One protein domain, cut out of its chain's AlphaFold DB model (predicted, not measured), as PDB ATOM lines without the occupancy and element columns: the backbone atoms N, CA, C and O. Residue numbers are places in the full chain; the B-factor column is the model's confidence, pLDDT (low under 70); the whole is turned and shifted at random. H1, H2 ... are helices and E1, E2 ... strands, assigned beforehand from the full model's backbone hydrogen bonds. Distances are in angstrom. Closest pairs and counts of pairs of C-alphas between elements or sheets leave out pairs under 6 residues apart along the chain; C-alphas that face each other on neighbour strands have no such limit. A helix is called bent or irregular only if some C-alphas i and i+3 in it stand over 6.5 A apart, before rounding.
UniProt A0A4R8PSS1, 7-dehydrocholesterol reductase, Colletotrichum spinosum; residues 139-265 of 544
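AT A GLANCE: This is residues 139 to 265 of the 544 residues of the protein "7-dehydrocholesterol reductase" of Colletotrichum spinosum (UniProt A0A4R8PSS1). Three long helices, H1, H3 and H4, lie side by side in a flat row with H3 in the middle, each running opposite to the next. Beyond one end of the row, where H1 ends, comes a long two-stranded hairpin, E1 and E2; of two very short helices, H2 lies between E2 and H3 along the chain, beside H1 near that end of the row, and H5 follows H4 as the last named element, beyond the same end. The printed part has 127 residues, with five named helices and two named strands in the order H1 E1 E2 H2 H3 H4 H5; the sheet E1 - E2 is antiparallel and the class is mostly helix. The whole is loose, with a radius of gyration of the C-alphas of 18.7 A, and only just flat, spanning 60 by 40 by 19 A.

HOW THE PARTS SIT: H1, residues 140 to 169, touches H3, residues 212 to 227, at a shallow tilt of 23 degrees, opposite ways; their closest C-alphas, Gly 153 and Gly 216, are 4.1 A apart. E1, residues 183 to 189, and E2, residues 195 to 201, form an antiparallel hairpin, with N 186 and O 198 at 2.8 A and N 184 and O 200 at 2.9 A, within hydrogen-bond range. The closest C-alphas of H1 and E2, Lys 164 and Leu 201, are 6.6 A apart. H2, residues 205 to 208, touches H1, which meets it with residues 160 to 164 alone; the closest C-alphas, Val 160 and Trp 205, are 5.8 A apart. H3 and H4, residues 233 to 255, form a helical hairpin: they touch at a shallow tilt of 9 degrees, opposite ways, closest at the C-alphas of Phe 222 and Ala 239, 5.3 A. H1 and H4 are apart. H5, residues 260 to 263, touches no helix. Every O i to N i+4 pair is within hydrogen-bond range in H1 and H3, and 17 of 19 in H4; H2 and H5 are too short for such a pair.

IN THESE COORDINATES: H1 begins at C-alpha 140, (282.237, 279.880, 257.117), and is 42.3 A long. E1 is 19.2 A long and E2 19.6 A. H3 is 22.9 A long. H4, 33.0 A long, starts at C-alpha 233, (287.139, 261.971, 267.635), and is irregular, but only just: C-alphas 235 and 238 are 6.6 A apart. H5 ends at C-alpha 263, (293.587, 268.781, 309.854).

THE WHOLE: The C-alphas farthest apart, of Ser 139 and Tyr 265, are 61.8 A apart. The printed part has no cut. The link from H1 to E1 is long, with 13 residues; in it residues 175 to 176 pair with 179 to 180, antiparallel. Residues 251 to 258, of which 251 to 255 belong to H4, stand free. The mean pLDDT of the printed part is 81.7; residues 186 to 198 and 251 to 264 are under 70.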
ATOM      1  N   SER A 139     282.348 274.997 256.764       96.88
ATOM      2  CA  SER A 139     281.749 276.174 256.134       96.88
ATOM      3  C   SER A 139     281.952 277.440 256.991       96.88
ATOM      4  O   SER A 139     281.926 277.364 258.224       96.88
ATOM      5  N   PRO A 140     282.092 278.628 256.373       97.00
ATOM      6  CA  PRO A 140     282.237 279.880 257.117       97.00
ATOM      7  C   PRO A 140     281.098 280.142 258.110       97.00
ATOM      8  O   PRO A 140     281.342 280.653 259.199       97.00
ATOM      9  N   ALA A 141     279.864 279.749 257.772       97.38
ATOM     10  CA  ALA A 141     278.712 279.881 258.664       97.38
ATOM     11  C   ALA A 141     278.857 279.015 259.924       97.38
ATOM     12  O   ALA A 141     278.606 279.490 261.029       97.38
ATOM     13  N   TYR A 142     279.311 277.769 259.767       97.69
ATOM     14  CA  TYR A 142     279.588 276.888 260.896       97.69
ATOM     15  C   TYR A 142     280.680 277.479 261.794       97.69
ATOM     16  O   TYR A 142     280.482 277.597 263.000       97.69
ATOM     17  N   LEU A 143     281.790 277.927 261.196       98.00
ATOM     18  CA  LEU A 143     282.903 278.521 261.937       98.00
ATOM     19  C   LEU A 143     282.494 279.787 262.690       98.00
ATOM     20  O   LEU A 143     282.897 279.967 263.836       98.00
ATOM     21  N   ALA A 144     281.669 280.641 262.080       98.00
ATOM     22  CA  ALA A 144     281.144 281.835 262.733       98.00
ATOM     23  C   ALA A 144     280.314 281.479 263.975       98.00
ATOM     24  O   ALA A 144     280.489 282.102 265.024       98.00
ATOM     25  N   VAL A 145     279.457 280.456 263.888       97.88
ATOM     26  CA  VAL A 145     278.643 279.990 265.020       97.88
ATOM     27  C   VAL A 145     279.523 279.408 266.124       97.88
ATOM     28  O   VAL A 145     279.435 279.860 267.264       97.88
ATOM     29  N   THR A 146     280.399 278.451 265.810       97.81
ATOM     30  CA  THR A 146     281.229 277.785 266.827       97.81
ATOM     31  C   THR A 146     282.211 278.746 267.482       97.81
ATOM     32  O   THR A 146     282.397 278.709 268.693       97.81
ATOM     33  N   PHE A 147     282.805 279.660 266.713       98.19
ATOM     34  CA  PHE A 147     283.693 280.679 267.264       98.19
ATOM     35  C   PHE A 147     282.940 281.661 268.172       98.19
ATOM     36  O   PHE A 147     283.416 281.976 269.261       98.19
ATOM     37  N   SER A 148     281.731 282.083 267.780       98.19
ATOM     38  CA  SER A 148     280.885 282.953 268.612       98.19
ATOM     39  C   SER A 148     280.460 282.272 269.915       98.19
ATOM     40  O   SER A 148     280.460 282.914 270.963       98.19
ATOM     41  N   LEU A 149     280.148 280.972 269.876       98.00
ATOM     42  CA  LEU A 149     279.883 280.177 271.079       98.00
ATOM     43  C   LEU A 149     281.117 280.095 271.983       98.00
ATOM     44  O   LEU A 149     280.979 280.229 273.196       98.00
ATOM     45  N   GLY A 150     282.316 279.976 271.409       97.88
ATOM     46  CA  GLY A 150     283.569 280.032 272.162       97.88
ATOM     47  C   GLY A 150     283.738 281.365 272.887       97.88
ATOM     48  O   GLY A 150     283.928 281.393 274.103       97.88
ATOM     49  N   LEU A 151     283.575 282.484 272.178       98.25
ATOM     50  CA  LEU A 151     283.632 283.819 272.783       98.25
ATOM     51  C   LEU A 151     282.561 284.022 273.866       98.25
ATOM     52  O   LEU A 151     282.841 284.639 274.894       98.25
ATOM     53  N   LEU A 152     281.356 283.479 273.670       98.00
ATOM     54  CA  LEU A 152     280.292 283.498 274.673       98.00
ATOM     55  C   LEU A 152     280.658 282.667 275.910       98.00
ATOM     56  O   LEU A 152     280.454 283.134 277.028       98.00
ATOM     57  N   GLY A 153     281.221 281.471 275.728       97.75
ATOM     58  CA  GLY A 153     281.701 280.620 276.820       97.75
ATOM     59  C   GLY A 153     282.757 281.328 277.663       97.75
ATOM     60  O   GLY A 153     282.602 281.443 278.881       97.75
ATOM     61  N   TYR A 154     283.756 281.919 277.003       96.88
ATOM     62  CA  TYR A 154     284.761 282.767 277.645       96.88
ATOM     63  C   TYR A 154     284.127 283.942 278.407       96.88
ATOM     64  O   TYR A 154     284.441 284.176 279.577       96.88
ATOM     65  N   TYR A 155     283.195 284.661 277.776       96.94
ATOM     66  CA  TYR A 155     282.487 285.769 278.412       96.94
ATOM     67  C   TYR A 155     281.747 285.316 279.675       96.94
ATOM     68  O   TYR A 155     281.891 285.951 280.718       96.94
ATOM     69  N   ILE A 156     281.001 284.208 279.624       96.06
ATOM     70  CA  ILE A 156     280.298 283.656 280.789       96.06
ATOM     71  C   ILE A 156     281.304 283.312 281.889       96.06
ATOM     72  O   ILE A 156     281.178 283.833 282.997       96.06
ATOM     73  N   PHE A 157     282.337 282.518 281.585       92.44
ATOM     74  CA  PHE A 157     283.378 282.130 282.543       92.44
ATOM     75  C   PHE A 157     283.966 283.347 283.273       92.44
ATOM     76  O   PHE A 157     284.007 283.406 284.509       92.44
ATOM     77  N   ARG A 158     284.362 284.365 282.505       91.12
ATOM     78  CA  ARG A 158     284.990 285.582 283.015       91.12
ATOM     79  C   ARG A 158     284.015 286.435 283.824       91.12
ATOM     80  O   ARG A 158     284.372 286.927 284.894       91.12
ATOM     81  N   ARG A 159     282.774 286.603 283.364       94.38
ATOM     82  CA  ARG A 159     281.759 287.415 284.058       94.38
ATOM     83  C   ARG A 159     281.290 286.777 285.357       94.38
ATOM     84  O   ARG A 159     281.091 287.501 286.329       94.38
ATOM     85  N   VAL A 160     281.145 285.453 285.393       91.12
ATOM     86  CA  VAL A 160     280.792 284.722 286.617       91.12
ATOM     87  C   VAL A 160     281.895 284.907 287.663       91.12
ATOM     88  O   VAL A 160     281.610 285.307 288.793       91.12
ATOM     89  N   ASN A 161     283.165 284.699 287.297       85.06
ATOM     90  CA  ASN A 161     284.283 284.900 288.225       85.06
ATOM     91  C   ASN A 161     284.430 286.365 288.665       85.06
ATOM     92  O   ASN A 161     284.604 286.623 289.854       85.06
ATOM     93  N   ALA A 162     284.250 287.325 287.752       87.31
ATOM     94  CA  ALA A 162     284.307 288.748 288.080       87.31
ATOM     95  C   ALA A 162     283.252 289.173 289.118       87.31
ATOM     96  O   ALA A 162     283.546 290.024 289.951       87.31
ATOM     97  N   GLN A 163     282.049 288.581 289.117       90.56
ATOM     98  CA  GLN A 163     281.035 288.856 290.150       90.56
ATOM     99  C   GLN A 163     281.492 288.410 291.543       90.56
ATOM    100  O   GLN A 163     281.358 289.164 292.507       90.56
ATOM    101  N   LYS A 164     282.067 287.205 291.642       79.44
ATOM    102  CA  LYS A 164     282.624 286.677 292.895       79.44
ATOM    103  C   LYS A 164     283.776 287.547 293.390       79.44
ATOM    104  O   LYS A 164     283.826 287.883 294.570       79.44
ATOM    105  N   ASP A 165     284.680 287.932 292.493       79.94
ATOM    106  CA  ASP A 165     285.831 288.761 292.845       79.94
ATOM    107  C   ASP A 165     285.421 290.179 293.250       79.94
ATOM    108  O   ASP A 165     285.958 290.701 294.225       79.94
ATOM    109  N   LEU A 166     284.447 290.784 292.561       86.62
ATOM    110  CA  LEU A 166     283.886 292.084 292.927       86.62
ATOM    111  C   LEU A 166     283.289 292.039 294.336       86.62
ATOM    112  O   LEU A 166     283.702 292.822 295.184       86.62
ATOM    113  N   CYS A 167     282.403 291.073 294.602       83.62
ATOM    114  CA  CYS A 167     281.768 290.902 295.908       83.62
ATOM    115  C   CYS A 167     282.794 290.716 297.035       83.62
ATOM    116  O   CYS A 167     282.667 291.317 298.097       83.62
ATOM    117  N   ARG A 168     283.859 289.941 296.797       75.44
ATOM    118  CA  ARG A 168     284.933 289.748 297.782       75.44
ATOM    119  C   ARG A 168     285.761 291.010 298.012       75.44
ATOM    120  O   ARG A 168     286.099 291.299 299.152       75.44
ATOM    121  N   ARG A 169     286.101 291.756 296.955       81.38
ATOM    122  CA  ARG A 169     286.909 292.987 297.064       81.38
ATOM    123  C   ARG A 169     286.161 294.124 297.746       81.38
ATOM    124  O   ARG A 169     286.797 294.942 298.399       81.38
ATOM    125  N   THR A 170     284.842 294.179 297.590       88.94
ATOM    126  CA  THR A 170     283.998 295.195 298.227       88.94
ATOM    127  C   THR A 170     283.376 294.721 299.537       88.94
ATOM    128  O   THR A 170     282.532 295.413 300.097       88.94
ATOM    129  N   SER A 171     283.759 293.541 300.035       82.94
ATOM    130  CA  SER A 171     283.184 292.950 301.250       82.94
ATOM    131  C   SER A 171     281.648 292.894 301.227       82.94
ATOM    132  O   SER A 171     280.995 293.099 302.247       82.94
ATOM    133  N   GLY A 172     281.069 292.625 300.055       85.19
ATOM    134  CA  GLY A 172     279.624 292.558 299.839       85.19
ATOM    135  C   GLY A 172     278.975 293.872 299.396       85.19
ATOM    136  O   GLY A 172     277.868 293.830 298.867       85.19
ATOM    137  N   ASP A 173     279.663 295.011 299.510       91.94
ATOM    138  CA  ASP A 173     279.144 296.322 299.103       91.94
ATOM    139  C   ASP A 173     279.278 296.524 297.586       91.94
ATOM    140  O   ASP A 173     280.184 297.181 297.074       91.94
ATOM    141  N   CYS A 174     278.453 295.821 296.814       93.56
ATOM    142  CA  CYS A 174     278.426 295.957 295.362       93.56
ATOM    143  C   CYS A 174     277.040 295.675 294.786       93.56
ATOM    144  O   CYS A 174     276.207 295.003 295.397       93.56
ATOM    145  N   LEU A 175     276.823 296.161 293.563       95.56
ATOM    146  CA  LEU A 175     275.646 295.834 292.772       95.56
ATOM    147  C   LEU A 175     275.941 294.649 291.849       95.56
ATOM    148  O   LEU A 175     276.903 294.660 291.077       95.56
ATOM    149  N   ILE A 176     275.071 293.646 291.882       94.31
ATOM    150  CA  ILE A 176     275.101 292.476 291.011       94.31
ATOM    151  C   ILE A 176     273.819 292.485 290.180       94.31
ATOM    152  O   ILE A 176     272.727 292.308 290.704       94.31
ATOM    153  N   TRP A 177     273.968 292.709 288.869       94.81
ATOM    154  CA  TRP A 177     272.847 292.909 287.934       94.81
ATOM    155  C   TRP A 177     271.904 294.060 288.328       94.81
ATOM    156  O   TRP A 177     270.698 293.965 288.158       94.81
ATOM    157  N   GLY A 178     272.473 295.162 288.823       92.62
ATOM    158  CA  GLY A 178     271.722 296.375 289.165       92.62
ATOM    159  C   GLY A 178     271.139 296.389 290.578       92.62
ATOM    160  O   GLY A 178     270.804 297.461 291.061       92.62
ATOM    161  N   GLU A 179     271.116 295.246 291.263       94.06
ATOM    162  CA  GLU A 179     270.590 295.108 292.625       94.06
ATOM    163  C   GLU A 179     271.716 294.888 293.649       94.06
ATOM    164  O   GLU A 179     272.765 294.342 293.284       94.06
ATOM    165  N   PRO A 180     271.532 295.258 294.931       95.56
ATOM    166  CA  PRO A 180     272.486 294.944 295.993       95.56
ATOM    167  C   PRO A 180     272.826 293.449 296.052       95.56
ATOM    168  O   PRO A 180     271.953 292.582 295.933       95.56
ATOM    169  N   ALA A 181     274.112 293.130 296.225       92.94
ATOM    170  CA  ALA A 181     274.568 291.751 296.317       92.94
ATOM    171  C   ALA A 181     273.896 291.022 297.494       92.94
ATOM    172  O   ALA A 181     273.916 291.498 298.627       92.94
ATOM    173  N   ARG A 182     273.342 289.831 297.231       89.94
ATOM    174  CA  ARG A 182     272.853 288.922 298.278       89.94
ATOM    175  C   ARG A 182     273.928 287.885 298.529       89.94
ATOM    176  O   ARG A 182     274.383 287.258 297.577       89.94
ATOM    177  N   PHE A 183     274.333 287.698 299.775       83.81
ATOM    178  CA  PHE A 183     275.383 286.754 300.135       83.81
ATOM    179  C   PHE A 183     275.163 286.198 301.540       83.81
ATOM    180  O   PHE A 183     274.529 286.839 302.378       83.81
ATOM    181  N   ILE A 184     275.709 285.012 301.792       71.75
ATOM    182  CA  ILE A 184     275.768 284.392 303.116       71.75
ATOM    183  C   ILE A 184     277.143 284.689 303.712       71.75
ATOM    184  O   ILE A 184     278.169 284.539 303.042       71.75
ATOM    185  N   VAL A 185     277.169 285.127 304.970       75.06
ATOM    186  CA  VAL A 185     278.407 285.323 305.729       75.06
ATOM    187  C   VAL A 185     278.718 284.023 306.459       75.06
ATOM    188  O   VAL A 185     278.032 283.679 307.415       75.06
ATOM    189  N   ALA A 186     279.750 283.316 306.011       60.00
ATOM    190  CA  ALA A 186     280.232 282.089 306.631       60.00
ATOM    191  C   ALA A 186     281.452 282.411 307.517       60.00
ATOM    192  O   ALA A 186     282.526 282.713 306.981       60.00
ATOM    193  N   PRO A 187     281.314 282.428 308.854       51.12
ATOM    194  CA  PRO A 187     282.457 282.574 309.744       51.12
ATOM    195  C   PRO A 187     283.299 281.291 309.738       51.12
ATOM    196  O   PRO A 187     282.757 280.192 309.727       51.12
ATOM    197  N   TYR A 188     284.620 281.434 309.769       48.44
ATOM    198  CA  TYR A 188     285.548 280.322 309.978       48.44
ATOM    199  C   TYR A 188     286.718 280.782 310.848       48.44
ATOM    200  O   TYR A 188     287.026 281.974 310.899       48.44
ATOM    201  N   ARG A 189     287.352 279.856 311.567       46.19
ATOM    202  CA  ARG A 189     288.473 280.157 312.462       46.19
ATOM    203  C   ARG A 189     289.752 279.549 311.901       46.19
ATOM    204  O   ARG A 189     289.758 278.375 311.551       46.19
ATOM    205  N   THR A 190     290.800 280.352 311.782       40.38
ATOM    206  CA  THR A 190     292.135 279.895 311.370       40.38
ATOM    207  C   THR A 190     292.899 279.310 312.559       40.38
ATOM    208  O   THR A 190     292.487 279.471 313.710       40.38
ATOM    209  N   SER A 191     294.001 278.610 312.285       37.81
ATOM    210  CA  SER A 191     294.832 277.907 313.275       37.81
ATOM    211  C   SER A 191     295.436 278.806 314.360       37.81
ATOM    212  O   SER A 191     295.658 278.377 315.488       37.81
ATOM    213  N   ASP A 192     295.619 280.091 314.062       47.16
ATOM    214  CA  ASP A 192     296.038 281.133 315.008       47.16
ATOM    215  C   ASP A 192     294.907 281.623 315.941       47.16
ATOM    216  O   ASP A 192     295.112 282.512 316.768       47.16
ATOM    217  N   GLY A 193     293.699 281.060 315.820       44.44
ATOM    218  CA  GLY A 193     292.521 281.438 316.598       44.44
ATOM    219  C   GLY A 193     291.781 282.671 316.066       44.44
ATOM    220  O   GLY A 193     290.740 283.038 316.633       44.44
ATOM    221  N   THR A 194     292.265 283.287 314.980       49.25
ATOM    222  CA  THR A 194     291.655 284.469 314.365       49.25
ATOM    223  C   THR A 194     290.325 284.099 313.704       49.25
ATOM    224  O   THR A 194     290.190 283.095 313.004       49.25
ATOM    225  N   LEU A 195     289.289 284.903 313.958       54.19
ATOM    226  CA  LEU A 195     287.978 284.723 313.342       54.19
ATOM    227  C   LEU A 195     287.958 285.417 311.977       54.19
ATOM    228  O   LEU A 195     288.018 286.644 311.891       54.19
ATOM    229  N   HIS A 196     287.806 284.635 310.917       55.66
ATOM    230  CA  HIS A 196     287.648 285.109 309.552       55.66
ATOM    231  C   HIS A 196     286.195 284.992 309.089       55.66
ATOM    232  O   HIS A 196     285.385 284.241 309.632       55.66
ATOM    233  N   LYS A 197     285.844 285.769 308.063       62.66
ATOM    234  CA  LYS A 197     284.529 285.730 307.417       62.66
ATOM    235  C   LYS A 197     284.720 285.493 305.928       62.66
ATOM    236  O   LYS A 197     285.450 286.233 305.272       62.66
ATOM    237  N   SER A 198     284.058 284.472 305.399       67.50
ATOM    238  CA  SER A 198     283.933 284.226 303.966       67.50
ATOM    239  C   SER A 198     282.560 284.689 303.488       67.50
ATOM    240  O   SER A 198     281.564 284.530 304.191       67.50
ATOM    241  N   LEU A 199     282.504 285.278 302.296       71.19
ATOM    242  CA  LEU A 199     281.255 285.710 301.668       71.19
ATOM    243  C   LEU A 199     280.899 284.733 300.549       71.19
ATOM    244  O   LEU A 199     281.657 284.580 299.583       71.19
ATOM    245  N   LEU A 200     279.742 284.088 300.677       74.25
ATOM    246  CA  LEU A 200     279.181 283.199 299.666       74.25
ATOM    247  C   LEU A 200     278.131 283.973 298.875       74.25
ATOM    248  O   LEU A 200     277.060 284.278 299.389       74.25
ATOM    249  N   LEU A 201     278.456 284.341 297.637       75.75
ATOM    250  CA  LEU A 201     277.569 285.127 296.784       75.75
ATOM    251  C   LEU A 201     276.357 284.289 296.340       75.75
ATOM    252  O   LEU A 201     276.520 283.228 295.749       75.75
ATOM    253  N   CYS A 202     275.152 284.804 296.578       84.06
ATOM    254  CA  CYS A 202     273.862 284.171 296.277       84.06
ATOM    255  C   CYS A 202     273.020 284.993 295.280       84.06
ATOM    256  O   CYS A 202     271.815 284.784 295.145       84.06
ATOM    257  N   SER A 203     273.623 285.963 294.588       87.69
ATOM    258  CA  SER A 203     272.986 286.749 293.525       87.69
ATOM    259  C   SER A 203     273.788 286.702 292.222       87.69
ATOM    260  O   SER A 203     274.921 286.220 292.173       87.69
ATOM    261  N   GLY A 204     273.180 287.173 291.130       93.94
ATOM    262  CA  GLY A 204     273.773 287.074 289.798       93.94
ATOM    263  C   GLY A 204     273.915 285.625 289.345       93.94
ATOM    264  O   GLY A 204     273.068 284.785 289.642       93.94
ATOM    265  N   TRP A 205     275.017 285.318 288.667       90.62
ATOM    266  CA  TRP A 205     275.290 283.971 288.173       90.62
ATOM    267  C   TRP A 205     275.377 282.925 289.291       90.62
ATOM    268  O   TRP A 205     274.889 281.813 289.110       90.62
ATOM    269  N   TRP A 206     275.933 283.295 290.447       81.50
ATOM    270  CA  TRP A 206     276.090 282.405 291.606       81.50
ATOM    271  C   TRP A 206     274.768 282.117 292.329       81.50
ATOM    272  O   TRP A 206     274.647 281.096 292.996       81.50
ATOM    273  N   GLY A 207     273.759 282.977 292.149       83.12
ATOM    274  CA  GLY A 207     272.387 282.702 292.584       83.12
ATOM    275  C   GLY A 207     271.605 281.796 291.624       83.12
ATOM    276  O   GLY A 207     270.626 281.186 292.035       83.12
ATOM    277  N   VAL A 208     272.023 281.704 290.354       89.00
ATOM    278  CA  VAL A 208     271.391 280.833 289.342       89.00
ATOM    279  C   VAL A 208     271.984 279.426 289.376       89.00
ATOM    280  O   VAL A 208     271.261 278.443 289.255       89.00
ATOM    281  N   SER A 209     273.306 279.317 289.514       86.19
ATOM    282  CA  SER A 209     274.006 278.037 289.599       86.19
ATOM    283  C   SER A 209     275.280 278.175 290.422       86.19
ATOM    284  O   SER A 209     276.049 279.121 290.241       86.19
ATOM    285  N   ARG A 210     275.545 277.169 291.267       78.12
ATOM    286  CA  ARG A 210     276.758 277.086 292.100       78.12
ATOM    287  C   ARG A 210     278.053 277.104 291.280       78.12
ATOM    288  O   ARG A 210     279.077 277.533 291.794       78.12
ATOM    289  N   HIS A 211     278.006 276.674 290.017       82.94
ATOM    290  CA  HIS A 211     279.177 276.571 289.140       82.94
ATOM    291  C   HIS A 211     278.901 277.061 287.707       82.94
ATOM    292  O   HIS A 211     279.323 276.444 286.731       82.94
ATOM    293  N   ALA A 212     278.209 278.196 287.545       90.06
ATOM    294  CA  ALA A 212     277.947 278.782 286.219       90.06
ATOM    295  C   ALA A 212     279.229 279.078 285.404       90.06
ATOM    296  O   ALA A 212     279.215 279.082 284.173       90.06
ATOM    297  N   ASN A 213     280.358 279.301 286.083       87.56
ATOM    298  CA  ASN A 213     281.668 279.470 285.462       87.56
ATOM    299  C   ASN A 213     282.129 278.194 284.740       87.56
ATOM    300  O   ASN A 213     282.694 278.304 283.657       87.56
ATOM    301  N   TYR A 214     281.853 277.006 285.289       91.19
ATOM    302  CA  TYR A 214     282.212 275.732 284.655       91.19
ATOM    303  C   TYR A 214     281.403 275.485 283.381       91.19
ATOM    304  O   TYR A 214     281.945 274.983 282.403       91.19
ATOM    305  N   THR A 215     280.143 275.926 283.334       93.25
ATOM    306  CA  THR A 215     279.357 275.913 282.091       93.25
ATOM    307  C   THR A 215     280.006 276.771 281.005       93.25
ATOM    308  O   THR A 215     280.069 276.353 279.850       93.25
ATOM    309  N   GLY A 216     280.511 277.958 281.362       94.94
ATOM    310  CA  GLY A 216     281.252 278.817 280.433       94.94
ATOM    311  C   GLY A 216     282.532 278.157 279.915       94.94
ATOM    312  O   GLY A 216     282.805 278.198 278.716       94.94
ATOM    313  N   ASP A 217     283.270 277.491 280.803       93.81
ATOM    314  CA  ASP A 217     284.519 276.794 280.477       93.81
ATOM    315  C   ASP A 217     284.287 275.571 279.570       93.81
ATOM    316  O   ASP A 217     285.002 275.358 278.587       93.81
ATOM    317  N   LEU A 218     283.213 274.810 279.812       96.69
ATOM    318  CA  LEU A 218     282.787 273.729 278.919       96.69
ATOM    319  C   LEU A 218     282.348 274.265 277.561       96.69
ATOM    320  O   LEU A 218     282.792 273.752 276.539       96.69
ATOM    321  N   LEU A 219     281.526 275.316 277.518       97.56
ATOM    322  CA  LEU A 219     281.095 275.897 276.246       97.56
ATOM    323  C   LEU A 219     282.297 276.353 275.405       97.56
ATOM    324  O   LEU A 219     282.339 276.098 274.199       97.56
ATOM    325  N   LEU A 220     283.295 276.965 276.044       97.38
ATOM    326  CA  LEU A 220     284.554 277.328 275.403       97.38
ATOM    327  C   LEU A 220     285.314 276.089 274.907       97.38
ATOM    328  O   LEU A 220     285.713 276.048 273.743       97.38
ATOM    329  N   SER A 221     285.444 275.059 275.743       97.19
ATOM    330  CA  SER A 221     286.182 273.833 275.419       97.19
ATOM    331  C   SER A 221     285.572 273.056 274.250       97.19
ATOM    332  O   SER A 221     286.275 272.649 273.322       97.19
ATOM    333  N   PHE A 222     284.247 272.901 274.242       97.94
ATOM    334  CA  PHE A 222     283.513 272.296 273.129       97.94
ATOM    335  C   PHE A 222     283.652 273.129 271.853       97.94
ATOM    336  O   PHE A 222     283.812 272.569 270.771       97.94
ATOM    337  N   SER A 223     283.652 274.459 271.967       97.88
ATOM    338  CA  SER A 223     283.813 275.357 270.820       97.88
ATOM    339  C   SER A 223     285.216 275.289 270.212       97.88
ATOM    340  O   SER A 223     285.337 275.250 268.988       97.88
ATOM    341  N   MET A 224     286.267 275.204 271.037       96.38
ATOM    342  CA  MET A 224     287.647 274.984 270.578       96.38
ATOM    343  C   MET A 224     287.753 273.694 269.750       96.38
ATOM    344  O   MET A 224     288.334 273.705 268.665       96.38
ATOM    345  N   CYS A 225     287.117 272.605 270.202       97.69
ATOM    346  CA  CYS A 225     287.050 271.343 269.455       97.69
ATOM    347  C   CYS A 225     286.238 271.484 268.159       97.69
ATOM    348  O   CYS A 225     286.694 271.086 267.090       97.69
ATOM    349  N   ALA A 226     285.055 272.098 268.244       97.38
ATOM    350  CA  ALA A 226     284.131 272.247 267.127       97.38
ATOM    351  C   ALA A 226     284.739 273.044 265.966       97.38
ATOM    352  O   ALA A 226     284.536 272.682 264.812       97.38
ATOM    353  N   VAL A 227     285.550 274.072 266.242       96.50
ATOM    354  CA  VAL A 227     286.255 274.850 265.205       96.50
ATOM    355  C   VAL A 227     287.150 273.964 264.320       96.50
ATOM    356  O   VAL A 227     287.300 274.254 263.129       96.50
ATOM    357  N   ALA A 228     287.693 272.863 264.851       95.12
ATOM    358  CA  ALA A 228     288.466 271.882 264.082       95.12
ATOM    359  C   ALA A 228     287.599 270.891 263.275       95.12
ATOM    360  O   ALA A 228     288.118 270.204 262.396       95.12
ATOM    361  N   GLY A 229     286.286 270.849 263.523       93.00
ATOM    362  CA  GLY A 229     285.311 269.982 262.863       93.00
ATOM    363  C   GLY A 229     284.754 268.877 263.770       93.00
ATOM    364  O   GLY A 229     285.192 268.662 264.896       93.00
ATOM    365  N   THR A 230     283.754 268.147 263.273       91.44
ATOM    366  CA  THR A 230     283.006 267.138 264.053       91.44
ATOM    367  C   THR A 230     283.452 265.697 263.813       91.44
ATOM    368  O   THR A 230     283.008 264.795 264.512       91.44
ATOM    369  N   THR A 231     284.304 265.454 262.819       88.00
ATOM    370  CA  THR A 231     284.566 264.099 262.311       88.00
ATOM    371  C   THR A 231     285.717 263.386 263.015       88.00
ATOM    372  O   THR A 231     285.728 262.159 263.077       88.00
ATOM    373  N   ALA A 232     286.691 264.123 263.551       92.31
ATOM    374  CA  ALA A 232     287.870 263.544 264.185       92.31
ATOM    375  C   ALA A 232     287.675 263.414 265.701       92.31
ATOM    376  O   ALA A 232     287.883 264.373 266.437       92.31
ATOM    377  N   LEU A 233     287.338 262.218 266.195       92.88
ATOM    378  CA  LEU A 233     287.139 261.971 267.635       92.88
ATOM    379  C   LEU A 233     288.322 262.444 268.501       92.88
ATOM    380  O   LEU A 233     288.119 262.956 269.598       92.88
ATOM    381  N   LEU A 234     289.550 262.339 267.979       93.69
ATOM    382  CA  LEU A 234     290.763 262.770 268.673       93.69
ATOM    383  C   LEU A 234     290.708 264.242 269.114       93.69
ATOM    384  O   LEU A 234     291.131 264.546 270.225       93.69
ATOM    385  N   VAL A 235     290.159 265.152 268.299       95.19
ATOM    386  CA  VAL A 235     290.104 266.581 268.666       95.19
ATOM    387  C   VAL A 235     289.088 266.865 269.774       95.19
ATOM    388  O   VAL A 235     289.232 267.848 270.496       95.19
ATOM    389  N   TRP A 236     288.091 265.991 269.940       96.75
ATOM    390  CA  TRP A 236     287.053 266.092 270.970       96.75
ATOM    391  C   TRP A 236     287.494 265.539 272.322       96.75
ATOM    392  O   TRP A 236     286.835 265.794 273.330       96.75
ATOM    393  N   PHE A 237     288.621 264.825 272.371       95.69
ATOM    394  CA  PHE A 237     289.136 264.252 273.609       95.69
ATOM    395  C   PHE A 237     289.418 265.327 274.673       95.69
ATOM    396  O   PHE A 237     289.172 265.091 275.852       95.69
ATOM    397  N   TYR A 238     289.804 266.542 274.263       95.00
ATOM    398  CA  TYR A 238     289.916 267.699 275.158       95.00
ATOM    399  C   TYR A 238     288.584 268.053 275.846       95.00
ATOM    400  O   TYR A 238     288.529 268.129 277.069       95.00
ATOM    401  N   ALA A 239     287.491 268.217 275.094       96.19
ATOM    402  CA  ALA A 239     286.180 268.544 275.667       96.19
ATOM    403  C   ALA A 239     285.621 267.418 276.559       96.19
ATOM    404  O   ALA A 239     284.999 267.690 277.590       96.19
ATOM    405  N   ILE A 240     285.875 266.156 276.193       95.56
ATOM    406  CA  ILE A 240     285.509 264.988 277.007       95.56
ATOM    407  C   ILE A 240     286.281 265.011 278.331       95.56
ATOM    408  O   ILE A 240     285.681 264.892 279.399       95.56
ATOM    409  N   PHE A 241     287.595 265.229 278.264       94.38
ATOM    410  CA  PHE A 241     288.444 265.348 279.444       94.38
ATOM    411  C   PHE A 241     288.005 266.510 280.344       94.38
ATOM    412  O   PHE A 241     287.816 266.302 281.539       94.38
ATOM    413  N   MET A 242     287.758 267.699 279.783       94.81
ATOM    414  CA  MET A 242     287.293 268.865 280.545       94.81
ATOM    415  C   MET A 242     285.946 268.611 281.230       94.81
ATOM    416  O   MET A 242     285.751 269.031 282.368       94.81
ATOM    417  N   THR A 243     285.036 267.871 280.590       94.94
ATOM    418  CA  THR A 243     283.785 267.426 281.228       94.94
ATOM    419  C   THR A 243     284.061 266.558 282.454       94.94
ATOM    420  O   THR A 243     283.529 266.834 283.527       94.94
ATOM    421  N   GLY A 244     284.916 265.542 282.319       91.38
ATOM    422  CA  GLY A 244     285.290 264.667 283.432       91.38
ATOM    423  C   GLY A 244     285.977 265.425 284.572       91.38
ATOM    424  O   GLY A 244     285.584 265.278 285.729       91.38
ATOM    425  N   LEU A 245     286.940 266.286 284.234       87.69
ATOM    426  CA  LEU A 245     287.681 267.109 285.187       87.69
ATOM    427  C   LEU A 245     286.747 268.033 285.974       87.69
ATOM    428  O   LEU A 245     286.816 268.077 287.196       87.69
ATOM    429  N   LEU A 246     285.844 268.746 285.299       87.75
ATOM    430  CA  LEU A 246     284.941 269.684 285.968       87.75
ATOM    431  C   LEU A 246     283.875 268.967 286.806       87.75
ATOM    432  O   LEU A 246     283.533 269.456 287.879       87.75
ATOM    433  N   LEU A 247     283.390 267.794 286.383       84.25
ATOM    434  CA  LEU A 247     282.504 266.966 287.209       84.25
ATOM    435  C   LEU A 247     283.204 266.468 288.476       84.25
ATOM    436  O   LEU A 247     282.607 266.513 289.553       84.25
ATOM    437  N   HIS A 248     284.461 266.032 288.362       76.44
ATOM    438  CA  HIS A 248     285.280 265.689 289.520       76.44
ATOM    439  C   HIS A 248     285.446 266.907 290.439       76.44
ATOM    440  O   HIS A 248     285.089 266.827 291.609       76.44
ATOM    441  N   SER A 249     285.841 268.065 289.903       70.88
ATOM    442  CA  SER A 249     286.005 269.302 290.676       70.88
ATOM    443  C   SER A 249     284.731 269.765 291.384       70.88
ATOM    444  O   SER A 249     284.824 270.308 292.479       70.88
ATOM    445  N   ILE A 250     283.537 269.556 290.813       72.25
ATOM    446  CA  ILE A 250     282.264 269.849 291.499       72.25
ATOM    447  C   ILE A 250     282.072 268.924 292.704       72.25
ATOM    448  O   ILE A 250     281.669 269.387 293.772       72.25
ATOM    449  N   ARG A 251     282.342 267.624 292.531       64.00
ATOM    450  CA  ARG A 251     282.212 266.628 293.603       64.00
ATOM    451  C   ARG A 251     283.196 266.934 294.723       64.00
ATOM    452  O   ARG A 251     282.757 267.122 295.849       64.00
ATOM    453  N   THR A 252     284.468 267.125 294.377       55.66
ATOM    454  CA  THR A 252     285.528 267.508 295.311       55.66
ATOM    455  C   THR A 252     285.195 268.841 295.980       55.66
ATOM    456  O   THR A 252     285.118 268.906 297.188       55.66
ATOM    457  N   SER A 253     284.825 269.900 295.253       50.84
ATOM    458  CA  SER A 253     284.451 271.187 295.872       50.84
ATOM    459  C   SER A 253     283.232 271.114 296.803       50.84
ATOM    460  O   SER A 253     283.091 271.998 297.648       50.84
ATOM    461  N   SER A 254     282.343 270.129 296.639       47.75
ATOM    462  CA  SER A 254     281.185 269.929 297.522       47.75
ATOM    463  C   SER A 254     281.550 269.172 298.803       47.75
ATOM    464  O   SER A 254     280.850 269.319 299.795       47.75
ATOM    465  N   THR A 255     282.641 268.400 298.786       43.00
ATOM    466  CA  THR A 255     283.166 267.622 299.925       43.00
ATOM    467  C   THR A 255     284.416 268.249 300.563       43.00
ATOM    468  O   THR A 255     284.790 267.906 301.674       43.00
ATOM    469  N   THR A 256     285.075 269.184 299.871       41.28
ATOM    470  CA  THR A 256     286.360 269.813 300.233       41.28
ATOM    471  C   THR A 256     286.159 271.219 300.805       41.28
ATOM    472  O   THR A 256     286.995 272.099 300.628       41.28
ATOM    473  N   SER A 257     285.092 271.464 301.569       38.50
ATOM    474  CA  SER A 257     285.074 272.602 302.509       38.50
ATOM    475  C   SER A 257     285.937 272.330 303.754       38.50
ATOM    476  O   SER A 257     285.631 272.810 304.842       38.50
ATOM    477  N   LEU A 258     287.008 271.549 303.597       43.84
ATOM    478  CA  LEU A 258     287.968 271.214 304.633       43.84
ATOM    479  C   LEU A 258     289.034 272.304 304.668       43.84
ATOM    480  O   LEU A 258     289.932 272.337 303.833       43.84
ATOM    481  N   SER A 259     288.910 273.239 305.606       43.56
ATOM    482  CA  SER A 259     290.002 274.154 305.930       43.56
ATOM    483  C   SER A 259     291.179 273.373 306.527       43.56
ATOM    484  O   SER A 259     290.972 272.400 307.251       43.56
ATOM    485  N   GLU A 260     292.415 273.842 306.310       38.34
ATOM    486  CA  GLU A 260     293.624 273.335 306.996       38.34
ATOM    487  C   GLU A 260     293.431 273.232 308.525       38.34
ATOM    488  O   GLU A 260     293.974 272.331 309.162       38.34
ATOM    489  N   SER A 261     292.564 274.071 309.111       41.22
ATOM    490  CA  SER A 261     292.220 274.051 310.539       41.22
ATOM    491  C   SER A 261     291.544 272.760 311.025       41.22
ATOM    492  O   SER A 261     291.590 272.490 312.219       41.22
ATOM    493  N   ILE A 262     290.898 271.979 310.148       48.03
ATOM    494  CA  ILE A 262     290.282 270.688 310.513       48.03
ATOM    495  C   ILE A 262     291.347 269.575 310.572       48.03
ATOM    496  O   ILE A 262     291.179 268.598 311.299       48.03
ATOM    497  N   SER A 263     292.469 269.738 309.860       47.38
ATOM    498  CA  SER A 263     293.587 268.781 309.854       47.38
ATOM    499  C   SER A 263     294.623 269.006 310.961       47.38
ATOM    500  O   SER A 263     295.435 268.124 311.236       47.38
ATOM    501  N   GLU A 264     294.606 270.166 311.623       58.09
ATOM    502  CA  GLU A 264     295.460 270.408 312.784       58.09
ATOM    503  C   GLU A 264     294.875 269.738 314.029       58.09
ATOM    504  O   GLU A 264     293.763 270.049 314.445       58.09
ATOM    505  N   TYR A 265     295.636 268.860 314.679       74.75
ATOM    506  CA  TYR A 265     295.204 268.190 315.907       74.75
ATOM    507  C   TYR A 265     295.708 268.890 317.173       74.75
ATOM    508  O   TYR A 265     296.856 269.344 317.241       74.75
TER     509      TYR A 265